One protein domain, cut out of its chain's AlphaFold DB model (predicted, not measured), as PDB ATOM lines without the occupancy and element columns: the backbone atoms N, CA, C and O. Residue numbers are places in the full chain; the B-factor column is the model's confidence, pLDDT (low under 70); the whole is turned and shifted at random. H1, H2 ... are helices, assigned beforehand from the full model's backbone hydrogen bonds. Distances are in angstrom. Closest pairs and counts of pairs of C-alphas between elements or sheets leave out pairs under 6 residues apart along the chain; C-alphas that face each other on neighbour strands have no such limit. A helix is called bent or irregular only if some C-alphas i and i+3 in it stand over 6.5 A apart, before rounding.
ATOM      1  N   GLU A   5     279.781  69.942 212.228       48.00
ATOM      2  CA  GLU A   5     279.868  71.392 211.962       48.00
ATOM      3  C   GLU A   5     278.655  71.944 211.195       48.00
ATOM      4  O   GLU A   5     278.263  73.099 211.381       48.00
ATOM      5  N   ASN A   6     277.991  71.102 210.396       46.06
ATOM      6  CA  ASN A   6     276.834  71.507 209.591       46.06
ATOM      7  C   ASN A   6     275.533  71.609 210.420       46.06
ATOM      8  O   ASN A   6     274.603  72.317 210.047       46.06
ATOM      9  N   ASN A   7     275.468  70.925 211.569       48.00
ATOM     10  CA  ASN A   7     274.280  70.935 212.432       48.00
ATOM     11  C   ASN A   7     274.238  72.185 213.332       48.00
ATOM     12  O   ASN A   7     273.213  72.850 213.420       48.00
ATOM     13  N   LYS A   8     275.391  72.594 213.888       46.66
ATOM     14  CA  LYS A   8     275.518  73.830 214.684       46.66
ATOM     15  C   LYS A   8     275.171  75.081 213.880       46.66
ATOM     16  O   LYS A   8     274.454  75.950 214.351       46.66
ATOM     17  N   SER A   9     275.660  75.177 212.648       51.03
ATOM     18  CA  SER A   9     275.436  76.340 211.777       51.03
ATOM     19  C   SER A   9     273.991  76.480 211.272       51.03
ATOM     20  O   SER A   9     273.631  77.550 210.780       51.03
ATOM     21  N   THR A  10     273.169  75.436 211.415       51.53
ATOM     22  CA  THR A  10     271.734  75.453 211.092       51.53
ATOM     23  C   THR A  10     270.908  75.891 212.310       51.53
ATOM     24  O   THR A  10     270.069  76.774 212.176       51.53
ATOM     25  N   GLU A  11     271.256  75.404 213.506       50.31
ATOM     26  CA  GLU A  11     270.674  75.804 214.802       50.31
ATOM     27  C   GLU A  11     270.876  77.309 215.086       50.31
ATOM     28  O   GLU A  11     269.917  78.038 215.320       50.31
ATOM     29  N   TYR A  12     272.094  77.838 214.881       49.59
ATOM     30  CA  TYR A  12     272.357  79.282 215.013       49.59
ATOM     31  C   TYR A  12     271.579  80.147 214.004       49.59
ATOM     32  O   TYR A  12     271.303  81.312 214.276       49.59
ATOM     33  N   LYS A  13     271.248  79.625 212.815       53.53
ATOM     34  CA  LYS A  13     270.474  80.379 211.814       53.53
ATOM     35  C   LYS A  13     268.993  80.437 212.171       53.53
ATOM     36  O   LYS A  13     268.378  81.470 211.923       53.53
ATOM     37  N   GLU A  14     268.445  79.371 212.744       56.12
ATOM     38  CA  GLU A  14     267.064  79.324 213.234       56.12
ATOM     39  C   GLU A  14     266.876  80.234 214.455       56.12
ATOM     40  O   GLU A  14     265.930  81.023 214.477       56.12
ATOM     41  N   ASP A  15     267.834  80.239 215.386       55.62
ATOM     42  CA  ASP A  15     267.829  81.138 216.546       55.62
ATOM     43  C   ASP A  15     267.882  82.620 216.127       55.62
ATOM     44  O   ASP A  15     267.077  83.433 216.586       55.62
ATOM     45  N   LEU A  16     268.759  82.979 215.177       58.00
ATOM     46  CA  LEU A  16     268.823  84.346 214.637       58.00
ATOM     47  C   LEU A  16     267.571  84.739 213.833       58.00
ATOM     48  O   LEU A  16     267.235  85.925 213.759       58.00
ATOM     49  N   GLN A  17     266.904  83.783 213.181       61.72
ATOM     50  CA  GLN A  17     265.663  84.024 212.441       61.72
ATOM     51  C   GLN A  17     264.513  84.324 213.414       61.72
ATOM     52  O   GLN A  17     263.781  85.296 213.220       61.72
ATOM     53  N   PHE A  18     264.407  83.541 214.489       61.81
ATOM     54  CA  PHE A  18     263.396  83.693 215.536       61.81
ATOM     55  C   PHE A  18     263.563  85.002 216.324       61.81
ATOM     56  O   PHE A  18     262.588  85.689 216.642       61.81
ATOM     57  N   GLU A  19     264.810  85.393 216.593       65.25
ATOM     58  CA  GLU A  19     265.141  86.642 217.279       65.25
ATOM     59  C   GLU A  19     264.813  87.874 216.415       65.25
ATOM     60  O   GLU A  19     264.244  88.854 216.908       65.25
ATOM     61  N   LYS A  20     265.061  87.803 215.098       68.00
ATOM     62  CA  LYS A  20     264.653  88.845 214.136       68.00
ATOM     63  C   LYS A  20     263.138  88.968 214.005       68.00
ATOM     64  O   LYS A  20     262.626  90.087 213.977       68.00
ATOM     65  N   GLU A  21     262.422  87.850 213.930       71.75
ATOM     66  CA  GLU A  21     260.959  87.839 213.838       71.75
ATOM     67  C   GLU A  21     260.317  88.416 215.109       71.75
ATOM     68  O   GLU A  21     259.439  89.278 215.037       71.75
ATOM     69  N   SER A  22     260.838  88.044 216.280       73.62
ATOM     70  CA  SER A  22     260.407  88.590 217.572       73.62
ATOM     71  C   SER A  22     260.641  90.101 217.672       73.62
ATOM     72  O   SER A  22     259.770  90.841 218.137       73.62
ATOM     73  N   PHE A  23     261.793  90.585 217.197       78.94
ATOM     74  CA  PHE A  23     262.118  92.011 217.192       78.94
ATOM     75  C   PHE A  23     261.188  92.815 216.274       78.94
ATOM     76  O   PHE A  23     260.723  93.897 216.643       78.94
ATOM     77  N   GLU A  24     260.858  92.273 215.102       82.31
ATOM     78  CA  GLU A  24     259.954  92.917 214.149       82.31
ATOM     79  C   GLU A  24     258.509  92.974 214.677       82.31
ATOM     80  O   GLU A  24     257.836  93.997 214.540       82.31
ATOM     81  N   ILE A  25     258.042  91.930 215.374       80.56
ATOM     82  CA  ILE A  25     256.733  91.928 216.052       80.56
ATOM     83  C   ILE A  25     256.658  93.048 217.098       80.56
ATOM     84  O   ILE A  25     255.686  93.805 217.131       80.56
ATOM     85  N   VAL A  26     257.691  93.195 217.934       80.19
ATOM     86  CA  VAL A  26     257.742  94.244 218.968       80.19
ATOM     87  C   VAL A  26     257.781  95.639 218.339       80.19
ATOM     88  O   VAL A  26     257.100  96.555 218.811       80.19
ATOM     89  N   LYS A  27     258.528  95.799 217.243       85.38
ATOM     90  CA  LYS A  27     258.622  97.060 216.501       85.38
ATOM     91  C   LYS A  27     257.278  97.481 215.904       85.38
ATOM     92  O   LYS A  27     256.945  98.663 215.955       85.38
ATOM     93  N   ASN A  28     256.499  96.524 215.399       87.69
ATOM     94  CA  ASN A  28     255.194  96.771 214.782       87.69
ATOM     95  C   ASN A  28     254.048  96.905 215.796       87.69
ATOM     96  O   ASN A  28     253.047  97.558 215.512       87.69
ATOM     97  N   LEU A  29     254.199  96.383 217.013       85.56
ATOM     98  CA  LEU A  29     253.169  96.482 218.049       85.56
ATOM     99  C   LEU A  29     252.874  97.934 218.461       85.56
ATOM    100  O   LEU A  29     251.717  98.336 218.582       85.56
ATOM    101  N   ASN A  30     253.916  98.737 218.675       86.31
ATOM    102  CA  ASN A  30     253.780 100.122 219.131       86.31
ATOM    103  C   ASN A  30     253.010 101.023 218.135       86.31
ATOM    104  O   ASN A  30     252.070 101.702 218.559       86.31
ATOM    105  N   PRO A  31     253.323 101.034 216.819       91.94
ATOM    106  CA  PRO A  31     252.519 101.775 215.852       91.94
ATOM    107  C   PRO A  31     251.073 101.266 215.774       91.94
ATOM    108  O   PRO A  31     250.170 102.099 215.750       91.94
ATOM    109  N   SER A  32     250.823  99.952 215.843       89.06
ATOM    110  CA  SER A  32     249.451  99.418 215.864       89.06
ATOM    111  C   SER A  32     248.649  99.876 217.089       89.06
ATOM    112  O   SER A  32     247.473 100.217 216.969       89.06
ATOM    113  N   ILE A  33     249.273  99.950 218.271       88.06
ATOM    114  CA  ILE A  33     248.621 100.482 219.479       88.06
ATOM    115  C   ILE A  33     248.303 101.974 219.312       88.06
ATOM    116  O   ILE A  33     247.211 102.408 219.676       88.06
ATOM    117  N   LYS A  34     249.221 102.763 218.738       89.69
ATOM    118  CA  LYS A  34     248.982 104.192 218.472       89.69
ATOM    119  C   LYS A  34     247.847 104.412 217.476       89.69
ATOM    120  O   LYS A  34     247.020 105.296 217.682       89.69
ATOM    121  N   GLU A  35     247.795 103.615 216.416       90.69
ATOM    122  CA  GLU A  35     246.707 103.657 215.438       90.69
ATOM    123  C   GLU A  35     245.359 103.359 216.106       90.69
ATOM    124  O   GLU A  35     244.415 104.142 215.978       90.69
ATOM    125  N   PHE A  36     245.295 102.292 216.907       88.19
ATOM    126  CA  PHE A  36     244.104 101.950 217.682       88.19
ATOM    127  C   PHE A  36     243.671 103.093 218.613       88.19
ATOM    128  O   PHE A  36     242.500 103.473 218.620       88.19
ATOM    129  N   GLN A  37     244.607 103.686 219.361       88.62
ATOM    130  CA  GLN A  37     244.332 104.819 220.251       88.62
ATOM    131  C   GLN A  37     243.798 106.036 219.493       88.62
ATOM    132  O   GLN A  37     242.848 106.667 219.949       88.62
ATOM    133  N   ASN A  38     244.365 106.354 218.329       89.19
ATOM    134  CA  ASN A  38     243.896 107.464 217.502       89.19
ATOM    135  C   ASN A  38     242.457 107.239 217.017       89.19
ATOM    136  O   ASN A  38     241.640 108.160 217.090       89.19
ATOM    137  N   ASN A  39     242.137 106.017 216.586       86.25
ATOM    138  CA  ASN A  39     240.793 105.647 216.146       86.25
ATOM    139  C   ASN A  39     239.781 105.722 217.301       86.25
ATOM    140  O   ASN A  39     238.697 106.284 217.142       86.25
ATOM    141  N   PHE A  40     240.149 105.234 218.490       83.75
ATOM    142  CA  PHE A  40     239.296 105.294 219.682       83.75
ATOM    143  C   PHE A  40     239.146 106.703 220.257       83.75
ATOM    144  O   PHE A  40     238.090 107.033 220.795       83.75
ATOM    145  N   ARG A  41     240.158 107.563 220.113       85.31
ATOM    146  CA  ARG A  41     240.096 108.953 220.578       85.31
ATOM    147  C   ARG A  41     238.965 109.726 219.902       85.31
ATOM    148  O   ARG A  41     238.245 110.457 220.568       85.31
ATOM    149  N   LEU A  42     238.759 109.519 218.600       78.44
ATOM    150  CA  LEU A  42     237.660 110.160 217.867       78.44
ATOM    151  C   LEU A  42     236.281 109.797 218.434       78.44
ATOM    152  O   LEU A  42     235.379 110.633 218.407       78.44
ATOM    153  N   LEU A  43     236.132 108.569 218.931       73.62
ATOM    154  CA  LEU A  43     234.903 108.085 219.556       73.62
ATOM    155  C   LEU A  43     234.734 108.661 220.966       73.62
ATOM    156  O   LEU A  43     233.651 109.128 221.295       73.62
ATOM    157  N   ASN A  44     235.805 108.674 221.763       77.88
ATOM    158  CA  ASN A  44     235.767 109.102 223.162       77.88
ATOM    159  C   ASN A  44     235.649 110.626 223.343       77.88
ATOM    160  O   ASN A  44     234.996 111.081 224.276       77.88
ATOM    161  N   ASP A  45     236.260 111.418 222.458       81.94
ATOM    162  CA  ASP A  45     236.266 112.883 222.580       81.94
ATOM    163  C   ASP A  45     234.966 113.520 222.068       81.94
ATOM    164  O   ASP A  45     234.582 114.600 222.514       81.94
ATOM    165  N   LYS A  46     234.299 112.879 221.098       73.81
ATOM    166  CA  LYS A  46     233.114 113.438 220.429       73.81
ATOM    167  C   LYS A  46     231.790 112.921 220.977       73.81
ATOM    168  O   LYS A  46     230.783 113.601 220.805       73.81
ATOM    169  N   TYR A  47     231.775 111.744 221.601       71.69
ATOM    170  CA  TYR A  47     230.540 111.105 222.035       71.69
ATOM    171  C   TYR A  47     230.677 110.493 223.428       71.69
ATOM    172  O   TYR A  47     231.593 109.718 223.695       71.69
ATOM    173  N   SER A  48     229.717 110.778 224.310       73.81
ATOM    174  CA  SER A  48     229.539 109.980 225.523       73.81
ATOM    175  C   SER A  48     228.782 108.693 225.192       73.81
ATOM    176  O   SER A  48     227.847 108.706 224.391       73.81
ATOM    177  N   LEU A  49     229.104 107.587 225.871       70.38
ATOM    178  CA  LEU A  49     228.380 106.310 225.735       70.38
ATOM    179  C   LEU A  49     226.861 106.456 225.946       70.38
ATOM    180  O   LEU A  49     226.078 105.739 225.328       70.38
ATOM    181  N   LYS A  50     226.452 107.403 226.800       75.31
ATOM    182  CA  LYS A  50     225.040 107.712 227.083       75.31
ATOM    183  C   LYS A  50     224.369 108.532 225.986       75.31
ATOM    184  O   LYS A  50     223.156 108.456 225.817       75.31
ATOM    185  N   ASP A  51     225.144 109.325 225.256       78.75
ATOM    186  CA  ASP A  51     224.625 110.108 224.137       78.75
ATOM    187  C   ASP A  51     224.406 109.198 222.928       78.75
ATOM    188  O   ASP A  51     223.418 109.347 222.212       78.75
ATOM    189  N   LEU A  52     225.264 108.186 222.764       76.88
ATOM    190  CA  LEU A  52     225.151 107.186 221.704       76.88
ATOM    191  C   LEU A  52     223.860 106.357 221.795       76.88
ATOM    192  O   LEU A  52     223.277 106.042 220.764       76.88
ATOM    193  N   GLU A  53     223.370 106.066 223.005       80.00
ATOM    194  CA  GLU A  53     222.090 105.365 223.219       80.00
ATOM    195  C   GLU A  53     220.894 106.133 222.635       80.00
ATOM    196  O   GLU A  53     219.925 105.535 222.178       80.00
ATOM    197  N   LYS A  54     220.964 107.469 222.622       79.94
ATOM    198  CA  LYS A  54     219.887 108.328 222.108       79.94
ATOM    199  C   LYS A  54     219.975 108.565 220.604       79.94
ATOM    200  O   LYS A  54     218.985 108.976 220.004       79.94
ATOM    201  N   VAL A  55     221.162 108.386 220.024       82.81
ATOM    202  CA  VAL A  55     221.445 108.705 218.617       82.81
ATOM    203  C   VAL A  55     221.342 107.465 217.728       82.81
ATOM    204  O   VAL A  55     220.904 107.588 216.588       82.81
ATOM    205  N   LEU A  56     221.727 106.288 218.226       83.44
ATOM    206  CA  LEU A  56     221.754 105.052 217.440       83.44
ATOM    207  C   LEU A  56     220.430 104.292 217.520       83.44
ATOM    208  O   LEU A  56     219.753 104.273 218.548       83.44
ATOM    209  N   ASN A  57     220.098 103.584 216.441       86.19
ATOM    210  CA  ASN A  57     219.029 102.591 216.458       86.19
ATOM    211  C   ASN A  57     219.383 101.470 217.466       86.19
ATOM    212  O   ASN A  57     220.564 101.131 217.578       86.19
ATOM    213  N   PRO A  58     218.427 100.817 218.163       85.12
ATOM    214  CA  PRO A  58     218.756  99.811 219.179       85.12
ATOM    215  C   PRO A  58     219.650  98.675 218.674       85.12
ATOM    216  O   PRO A  58     220.457  98.137 219.428       85.12
ATOM    217  N   VAL A  59     219.544  98.331 217.390       85.19
ATOM    218  CA  VAL A  59     220.374  97.286 216.793       85.19
ATOM    219  C   VAL A  59     221.804  97.765 216.515       85.19
ATOM    220  O   VAL A  59     222.758  97.047 216.806       85.19
ATOM    221  N   GLU A  60     221.971  98.998 216.036       85.44
ATOM    222  CA  GLU A  60     223.288  99.629 215.865       85.44
ATOM    223  C   GLU A  60     223.968  99.841 217.222       85.44
ATOM    224  O   GLU A  60     225.169  99.625 217.371       85.44
ATOM    225  N   TYR A  61     223.188 100.204 218.242       87.75
ATOM    226  CA  TYR A  61     223.664 100.334 219.613       87.75
ATOM    227  C   TYR A  61     224.127  98.985 220.183       87.75
ATOM    228  O   TYR A  61     225.169  98.913 220.838       87.75
ATOM    229  N   ALA A  62     223.397  97.898 219.916       88.19
ATOM    230  CA  ALA A  62     223.799  96.550 220.317       88.19
ATOM    231  C   ALA A  62     225.093  96.092 219.617       88.19
ATOM    232  O   ALA A  62     225.963  95.500 220.265       88.19
ATOM    233  N   ASP A  63     225.248  96.399 218.325       88.50
ATOM    234  CA  ASP A  63     226.459  96.084 217.559       88.50
ATOM    235  C   ASP A  63     227.667  96.876 218.084       88.50
ATOM    236  O   ASP A  63     228.717  96.305 218.384       88.50
ATOM    237  N   TYR A  64     227.487  98.175 218.340       88.44
ATOM    238  CA  TYR A  64     228.507  99.029 218.949       88.44
ATOM    239  C   TYR A  64     228.957  98.524 220.330       88.44
ATOM    240  O   TYR A  64     230.156  98.395 220.593       88.44
ATOM    241  N   ASN A  65     228.015  98.184 221.215       88.69
ATOM    242  CA  ASN A  65     228.347  97.637 222.534       88.69
ATOM    243  C   ASN A  65     229.067  96.286 222.438       88.69
ATOM    244  O   ASN A  65     230.011  96.030 223.189       88.69
ATOM    245  N   SER A  66     228.671  95.435 221.493       90.62
ATOM    246  CA  SER A  66     229.342  94.154 221.259       90.62
ATOM    247  C   SER A  66     230.762  94.343 220.729       90.62
ATOM    248  O   SER A  66     231.682  93.659 221.180       90.62
ATOM    249  N   PHE A  67     230.974  95.322 219.849       89.88
ATOM    250  CA  PHE A  67     232.300  95.718 219.386       89.88
ATOM    251  C   PHE A  67     233.191  96.231 220.527       89.88
ATOM    252  O   PHE A  67     234.361  95.844 220.618       89.88
ATOM    253  N   LEU A  68     232.655  97.060 221.429       89.69
ATOM    254  CA  LEU A  68     233.395  97.530 222.604       89.69
ATOM    255  C   LEU A  68     233.777  96.378 223.535       89.69
ATOM    256  O   LEU A  68     234.939  96.263 223.928       89.69
ATOM    257  N   ALA A  69     232.825  95.498 223.851       91.88
ATOM    258  CA  ALA A  69     233.073  94.325 224.682       91.88
ATOM    259  C   ALA A  69     234.153  93.421 224.069       91.88
ATOM    260  O   ALA A  69     235.048  92.954 224.780       91.88
ATOM    261  N   TYR A  70     234.110  93.222 222.747       92.75
ATOM    262  CA  TYR A  70     235.111  92.442 222.025       92.75
ATOM    263  C   TYR A  70     236.481  93.105 222.116       92.75
ATOM    264  O   TYR A  70     237.446  92.457 222.510       92.75
ATOM    265  N   SER A  71     236.547  94.410 221.848       90.81
ATOM    266  CA  SER A  71     237.783  95.192 221.903       90.81
ATOM    267  C   SER A  71     238.448  95.110 223.279       90.81
ATOM    268  O   SER A  71     239.642  94.833 223.365       90.81
ATOM    269  N   ILE A  72     237.684  95.266 224.367       90.88
ATOM    270  CA  ILE A  72     238.195  95.152 225.744       90.88
ATOM    271  C   ILE A  72     238.737  93.743 226.007       90.88
ATOM    272  O   ILE A  72     239.858  93.593 226.496       90.88
ATOM    273  N   CYS A  73     237.980  92.702 225.643       91.62
ATOM    274  CA  CYS A  73     238.415  91.318 225.828       91.62
ATOM    275  C   CYS A  73     239.675  90.999 225.008       91.62
ATOM    276  O   CYS A  73     240.578  90.321 225.499       91.62
ATOM    277  N   SER A  74     239.765  91.503 223.775       91.06
ATOM    278  CA  SER A  74     240.924  91.333 222.898       91.06
ATOM    279  C   SER A  74     242.159  92.058 223.424       91.06
ATOM    280  O   SER A  74     243.240  91.471 223.423       91.06
ATOM    281  N   LEU A  75     242.015  93.291 223.918       90.25
ATOM    282  CA  LEU A  75     243.114  94.036 224.534       90.25
ATOM    283  C   LEU A  75     243.616  93.338 225.796       90.25
ATOM    284  O   LEU A  75     244.822  93.180 225.974       90.25
ATOM    285  N   PHE A  76     242.706  92.859 226.643       89.69
ATOM    286  CA  PHE A  76     243.081  92.121 227.842       89.69
ATOM    287  C   PHE A  76     243.772  90.792 227.506       89.69
ATOM    288  O   PHE A  76     244.774  90.426 228.116       89.69
ATOM    289  N   TYR A  77     243.299  90.089 226.477       89.31
ATOM    290  CA  TYR A  77     243.960  88.892 225.960       89.31
ATOM    291  C   TYR A  77     245.364  89.184 225.409       89.31
ATOM    292  O   TYR A  77     246.299  88.429 225.682       89.31
ATOM    293  N   ALA A  78     245.530  90.278 224.661       88.19
ATOM    294  CA  ALA A  78     246.827  90.723 224.155       88.19
ATOM    295  C   ALA A  78     247.781  91.099 225.298       88.19
ATOM    296  O   ALA A  78     248.940  90.695 225.283       88.19
ATOM    297  N   TYR A  79     247.279  91.787 226.324       88.12
ATOM    298  CA  TYR A  79     248.032  92.085 227.539       88.12
ATOM    299  C   TYR A  79     248.529  90.804 228.219       88.12
ATOM    300  O   TYR A  79     249.727  90.661 228.440       88.12
ATOM    301  N   LEU A  80     247.649  89.825 228.452       87.56
ATOM    302  CA  LEU A  80     248.031  88.546 229.062       87.56
ATOM    303  C   LEU A  80     249.081  87.786 228.242       87.56
ATOM    304  O   LEU A  80     249.970  87.165 228.823       87.56
ATOM    305  N   LYS A  81     249.001  87.855 226.905       84.25
ATOM    306  CA  LYS A  81     250.025  87.301 226.004       84.25
ATOM    307  C   LYS A  81     251.389  87.946 226.204       84.25
ATOM    308  O   LYS A  81     252.380  87.229 226.240       84.25
ATOM    309  N   ILE A  82     251.434  89.270 226.339       83.88
ATOM    310  CA  ILE A  82     252.684  90.020 226.520       83.88
ATOM    311  C   ILE A  82     253.255  89.801 227.926       83.88
ATOM    312  O   ILE A  82     254.465  89.687 228.084       83.88
ATOM    313  N   SER A  83     252.402  89.702 228.948       82.25
ATOM    314  CA  SER A  83     252.828  89.502 230.340       82.25
ATOM    315  C   SER A  83     253.354  88.094 230.643       82.25
ATOM    316  O   SER A  83     253.867  87.869 231.734       82.25
ATOM    317  N   GLY A  84     253.236  87.139 229.714       71.44
ATOM    318  CA  GLY A  84     253.703  85.762 229.914       71.44
ATOM    319  C   GLY A  84     252.830  84.930 230.864       71.44
ATOM    320  O   GLY A  84     253.199  83.813 231.225       71.44
ATOM    321  N   ASN A  85     251.658  85.437 231.262       69.50
ATOM    322  CA  ASN A  85     250.724  84.707 232.115       69.50
ATOM    323  C   ASN A  85     250.081  83.548 231.333       69.50
ATOM    324  O   ASN A  85     249.754  83.673 230.152       69.50
ATOM    325  N   PHE A  86     249.844  82.411 231.996       64.75
ATOM    326  CA  PHE A  86     249.282  81.211 231.364       64.75
ATOM    327  C   PHE A  86     247.883  81.458 230.763       64.75
ATOM    328  O   PHE A  86     246.865  81.396 231.450       64.75
ATOM    329  N   LEU A  87     247.814  81.642 229.440       71.12
ATOM    330  CA  LEU A  87     246.555  81.777 228.691       71.12
ATOM    331  C   LEU A  87     245.787  80.465 228.525       71.12
ATOM    332  O   LEU A  87     244.631  80.483 228.104       71.12
ATOM    333  N   ASN A  88     246.410  79.317 228.790       70.06
ATOM    334  CA  ASN A  88     245.784  78.019 228.533       70.06
ATOM    335  C   ASN A  88     244.551  77.772 229.404       70.06
ATOM    336  O   ASN A  88     243.542  77.332 228.861       70.06
ATOM    337  N   ASN A  89     244.587  78.191 230.670       75.69
ATOM    338  CA  ASN A  89     243.472  78.029 231.608       75.69
ATOM    339  C   ASN A  89     242.749  79.346 231.930       75.69
ATOM    340  O   ASN A  89     241.902  79.380 232.819       75.69
ATOM    341  N   HIS A  90     243.080  80.445 231.246       85.69
ATOM    342  CA  HIS A  90     242.502  81.741 231.581       85.69
ATOM    343  C   HIS A  90     241.063  81.870 231.026       85.69
ATOM    344  O   HIS A  90     240.859  81.673 229.820       85.69
ATOM    345  N   PRO A  91     240.067  82.274 231.844       88.50
ATOM    346  CA  PRO A  91     238.656  82.356 231.439       88.50
ATOM    347  C   PRO A  91     238.392  83.347 230.296       88.50
ATOM    348  O   PRO A  91     237.383  83.244 229.607       88.50
ATOM    349  N   ILE A  92     239.329  84.260 230.025       88.62
ATOM    350  CA  ILE A  92     239.252  85.219 228.907       88.62
ATOM    351  C   ILE A  92     238.995  84.556 227.548       88.62
ATOM    352  O   ILE A  92     238.344  85.152 226.697       88.62
ATOM    353  N   LYS A  93     239.471  83.321 227.325       86.75
ATOM    354  CA  LYS A  93     239.195  82.593 226.077       86.75
ATOM    355  C   LYS A  93     237.707  82.270 225.938       86.75
ATOM    356  O   LYS A  93     237.177  82.318 224.829       86.75
ATOM    357  N   ASN A  94     237.040  81.966 227.049       90.56
ATOM    358  CA  ASN A  94     235.601  81.724 227.074       90.56
ATOM    359  C   ASN A  94     234.836  83.035 226.881       90.56
ATOM    360  O   ASN A  94     233.904  83.063 226.086       90.56
ATOM    361  N   GLU A  95     235.277  84.126 227.515       90.25
ATOM    362  CA  GLU A  95     234.671  85.449 227.310       90.25
ATOM    363  C   GLU A  95     234.798  85.928 225.861       90.25
ATOM    364  O   GLU A  95     233.818  86.380 225.279       90.25
ATOM    365  N   LEU A  96     235.959  85.739 225.226       91.25
ATOM    366  CA  LEU A  96     236.141  86.044 223.804       91.25
ATOM    367  C   LEU A  96     235.168  85.257 222.923       91.25
ATOM    368  O   LEU A  96     234.509  85.846 222.069       91.25
ATOM    369  N   LYS A  97     235.033  83.943 223.152       91.94
ATOM    370  CA  LYS A  97     234.067  83.107 222.421       91.94
ATOM    371  C   LYS A  97     232.628  83.563 222.653       91.94
ATOM    372  O   LYS A  97     231.842  83.607 221.712       91.94
ATOM    373  N   ARG A  98     232.285  83.926 223.891       93.31
ATOM    374  CA  ARG A  98     230.953  84.418 224.252       93.31
ATOM    375  C   ARG A  98     230.626  85.711 223.512       93.31
ATOM    376  O   ARG A  98     229.569  85.804 222.899       93.31
ATOM    377  N   VAL A  99     231.542  86.678 223.514       93.19
ATOM    378  CA  VAL A  99     231.343  87.951 222.809       93.19
ATOM    379  C   VAL A  99     231.261  87.740 221.295       93.19
ATOM    380  O   VAL A  99     230.385  88.312 220.655       93.19
ATOM    381  N   GLN A 100     232.093  86.869 220.717       92.44
ATOM    382  CA  GLN A 100     231.995  86.510 219.295       92.44
ATOM    383  C   GLN A 100     230.639  85.884 218.943       92.44
ATOM    384  O   GLN A 100     230.070  86.205 217.901       92.44
ATOM    385  N   SER A 101     230.105  85.023 219.814       92.75
ATOM    386  CA  SER A 101     228.769  84.446 219.638       92.75
ATOM    387  C   SER A 101     227.683  85.522 219.650       92.75
ATOM    388  O   SER A 101     226.810  85.501 218.790       92.75
ATOM    389  N   LEU A 102     227.763  86.489 220.571       90.12
ATOM    390  CA  LEU A 102     226.819  87.610 220.640       90.12
ATOM    391  C   LEU A 102     226.890  88.495 219.388       90.12
ATOM    392  O   LEU A 102     225.859  88.846 218.822       90.12
ATOM    393  N   MET A 103     228.097  88.800 218.903       91.75
ATOM    394  CA  MET A 103     228.275  89.543 217.649       91.75
ATOM    395  C   MET A 103     227.667  88.803 216.452       91.75
ATOM    396  O   MET A 103     227.115  89.435 215.553       91.75
ATOM    397  N   LYS A 104     227.764  87.468 216.422       92.06
ATOM    398  CA  LYS A 104     227.153  86.649 215.367       92.06
ATOM    399  C   LYS A 104     225.628  86.719 215.427       92.06
ATOM    400  O   LYS A 104     225.007  86.996 214.409       92.06
ATOM    401  N   GLU A 105     225.053  86.557 216.614       89.94
ATOM    402  CA  GLU A 105     223.604  86.621 216.827       89.94
ATOM    403  C   GLU A 105     223.022  87.985 216.415       89.94
ATOM    404  O   GLU A 105     221.978  88.054 215.770       89.94
ATOM    405  N   ILE A 106     223.715  89.084 216.730       88.12
ATOM    406  CA  ILE A 106     223.298  90.438 216.326       88.12
ATOM    407  C   ILE A 106     223.328  90.598 214.801       88.12
ATOM    408  O   ILE A 106     222.443  91.235 214.229       88.12
ATOM    409  N   LYS A 107     224.324  90.021 214.122       87.19
ATOM    410  CA  LYS A 107     224.413  90.059 212.654       87.19
ATOM    411  C   LYS A 107     223.316  89.238 211.985       87.19
ATOM    412  O   LYS A 107     222.715  89.726 211.035       87.19
ATOM    413  N   GLU A 108     223.040  88.042 212.496       87.44
ATOM    414  CA  GLU A 108     221.962  87.175 212.001       87.44
ATOM    415  C   GLU A 108     220.607  87.885 212.127       87.44
ATOM    416  O   GLU A 108     219.895  88.044 211.139       87.44
ATOM    417  N   LYS A 109     220.315  88.465 213.297       82.31
ATOM    418  CA  LYS A 109     219.083  89.240 213.524       82.31
ATOM    419  C   LYS A 109     218.971  90.477 212.629       82.31
ATOM    420  O   LYS A 109     217.877  90.823 212.196       82.31
ATOM    421  N   ASN A 110     220.081  91.153 212.334       78.88
ATOM    422  CA  ASN A 110     220.093  92.262 211.376       78.88
ATOM    423  C   ASN A 110     219.738  91.815 209.951       78.88
ATOM    424  O   ASN A 110     219.010  92.522 209.254       78.88
ATOM    425  N   GLN A 111     220.251  90.662 209.515       74.75
ATOM    426  CA  GLN A 111     219.962  90.103 208.193       74.75
ATOM    427  C   GLN A 111     218.493  89.683 208.080       74.75
ATOM    428  O   GLN A 111     217.823  90.095 207.138       74.75
ATOM    429  N   GLU A 112     217.962  88.992 209.090       63.34
ATOM    430  CA  GLU A 112     216.543  88.616 209.162       63.34
ATOM    431  C   GLU A 112     215.616  89.843 209.065       63.34
ATOM    432  O   GLU A 112     214.651  89.841 208.305       63.34
ATOM    433  N   ILE A 113     215.935  90.944 209.759       60.16
ATOM    434  CA  ILE A 113     215.151  92.193 209.687       60.16
ATOM    435  C   ILE A 113     215.179  92.820 208.279       60.16
ATOM    436  O   ILE A 113     214.183  93.412 207.854       60.16
ATOM    437  N   SER A 114     216.300  92.712 207.556       58.72
ATOM    438  CA  SER A 114     216.449  93.254 206.199       58.72
ATOM    439  C   SER A 114     215.755  92.396 205.136       58.72
ATOM    440  O   SER A 114     215.317  92.933 204.118       58.72
ATOM    441  N   GLU A 115     215.673  91.083 205.346       58.94
ATOM    442  CA  GLU A 115     215.112  90.129 204.384       58.94
ATOM    443  C   GLU A 115     213.603  89.907 204.601       58.94
ATOM    444  O   GLU A 115     212.855  89.712 203.641       58.94
ATOM    445  N   GLU A 116     213.109  90.051 205.835       56.03
ATOM    446  CA  GLU A 116     211.733  89.715 206.208       56.03
ATOM    447  C   GLU A 116     210.948  90.881 206.824       56.03
ATOM    448  O   GLU A 116     210.453  90.812 207.944       56.03
ATOM    449  N   ARG A 117     210.688  91.939 206.053       52.25
ATOM    450  CA  ARG A 117     209.396  92.655 206.163       52.25
ATOM    451  C   ARG A 117     208.846  93.024 204.797       52.25
ATOM    452  O   ARG A 117     208.410  94.145 204.550       52.25
ATOM    453  N   SER A 118     208.746  92.027 203.925       53.66
ATOM    454  CA  SER A 118     207.708  92.045 202.899       53.66
ATOM    455  C   SER A 118     206.357  91.805 203.584       53.66
ATOM    456  O   SER A 118     205.788  90.716 203.534       53.66
ATOM    457  N   LEU A 119     205.847  92.818 204.294       61.56
ATOM    458  CA  LEU A 119     204.435  92.868 204.665       61.56
ATOM    459  C   LEU A 119     203.654  92.988 203.353       61.56
ATOM    460  O   LEU A 119     203.308  94.079 202.903       61.56
ATOM    461  N   THR A 120     203.425  91.854 202.694       66.00
ATOM    462  CA  THR A 120     202.553  91.789 201.531       66.00
ATOM    463  C   THR A 120     201.142  92.047 202.028       66.00
ATOM    464  O   THR A 120     200.463  91.186 202.584       66.00
ATOM    465  N   ILE A 121     200.700  93.293 201.882       70.88
ATOM    466  CA  ILE A 121     199.324  93.665 202.183       70.88
ATOM    467  C   ILE A 121     198.434  92.804 201.290       70.88
ATOM    468  O   ILE A 121     198.468  92.921 200.061       70.88
TER     469      ILE A 121
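This is residues 5 to 121 of the 145 residues of the protein "Nuclear nucleic acid-binding protein C1D" of Plasmodium relictum (UniProt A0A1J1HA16). Three long helices make an open zigzag: H1 is a long arm, and beyond the small turn at H2 the chain folds back into a helical hairpin of H3 and H4, side by side. H1 stands free over most of its length, with a gap between it and the hairpin; its residues 5 to 32 stick out at one end and residues 111 to 121 at the other, and these make much of the length. The printed part has 117 residues with four named helices, H1, H2, H3 and H4 in that order, and no named strand; its class is all helix. It is extended, with a radius of gyration of the C-alphas of 21.7 A and spans of 84 by 35 by 27 A.

H1 runs from residue 5, with its C-alpha at (279.868, 71.392, 211.962), to residue 46, with its C-alpha at (233.114, 113.438, 220.429), and is 63.4 A long from first to last C-alpha. It is neither bent nor irregular, but only just: C-alphas 27 and 30 are 6.3 A apart. H2, residues 49 to 55, is 10.2 A long. H3, residues 58 to 82, is 36.1 A long. H4, residues 92 to 115, is 34.8 A long and ends with C-alpha 115 at (215.112, 90.129, 204.384).

H1 touches no helix. It is apart from H2, from H3 and from H4. H2 and H3 are close but not clearly touching; their closest C-alphas, those of Glu 53 and Tyr 61, are 6.4 A apart. These two run opposite ways at a shallow tilt of 27 degrees. H3 and H4 form a helical hairpin and touch; their closest C-alphas, those of Tyr 70 and Val 99, are 5.9 A apart. They run opposite ways at a shallow tilt of 24 degrees, 12.4 A from centre to centre. H2 and H4 are apart. In H3 and H4 every O i to N i+4 pair is within hydrogen-bond range; in H1 30 of 38 are, and in H2 1 of 3, beside 2 of 4 O i to N i+3 pairs.

The two C-alphas farthest apart, those of Glu 5 and Ile 121, are 84.1 A apart. The printed part has no cut. The links H1 to H2 and H2 to H3 are tight, the link H3 to H4 is short with 9 residues, and no link is long. Residues 5 to 32, 34 to 48, 81 to 86 and 111 to 121 stand free. The mean pLDDT of the printed part is 78.4, and residues 5 to 20, 85 to 86 and 112 to 120 are under 70.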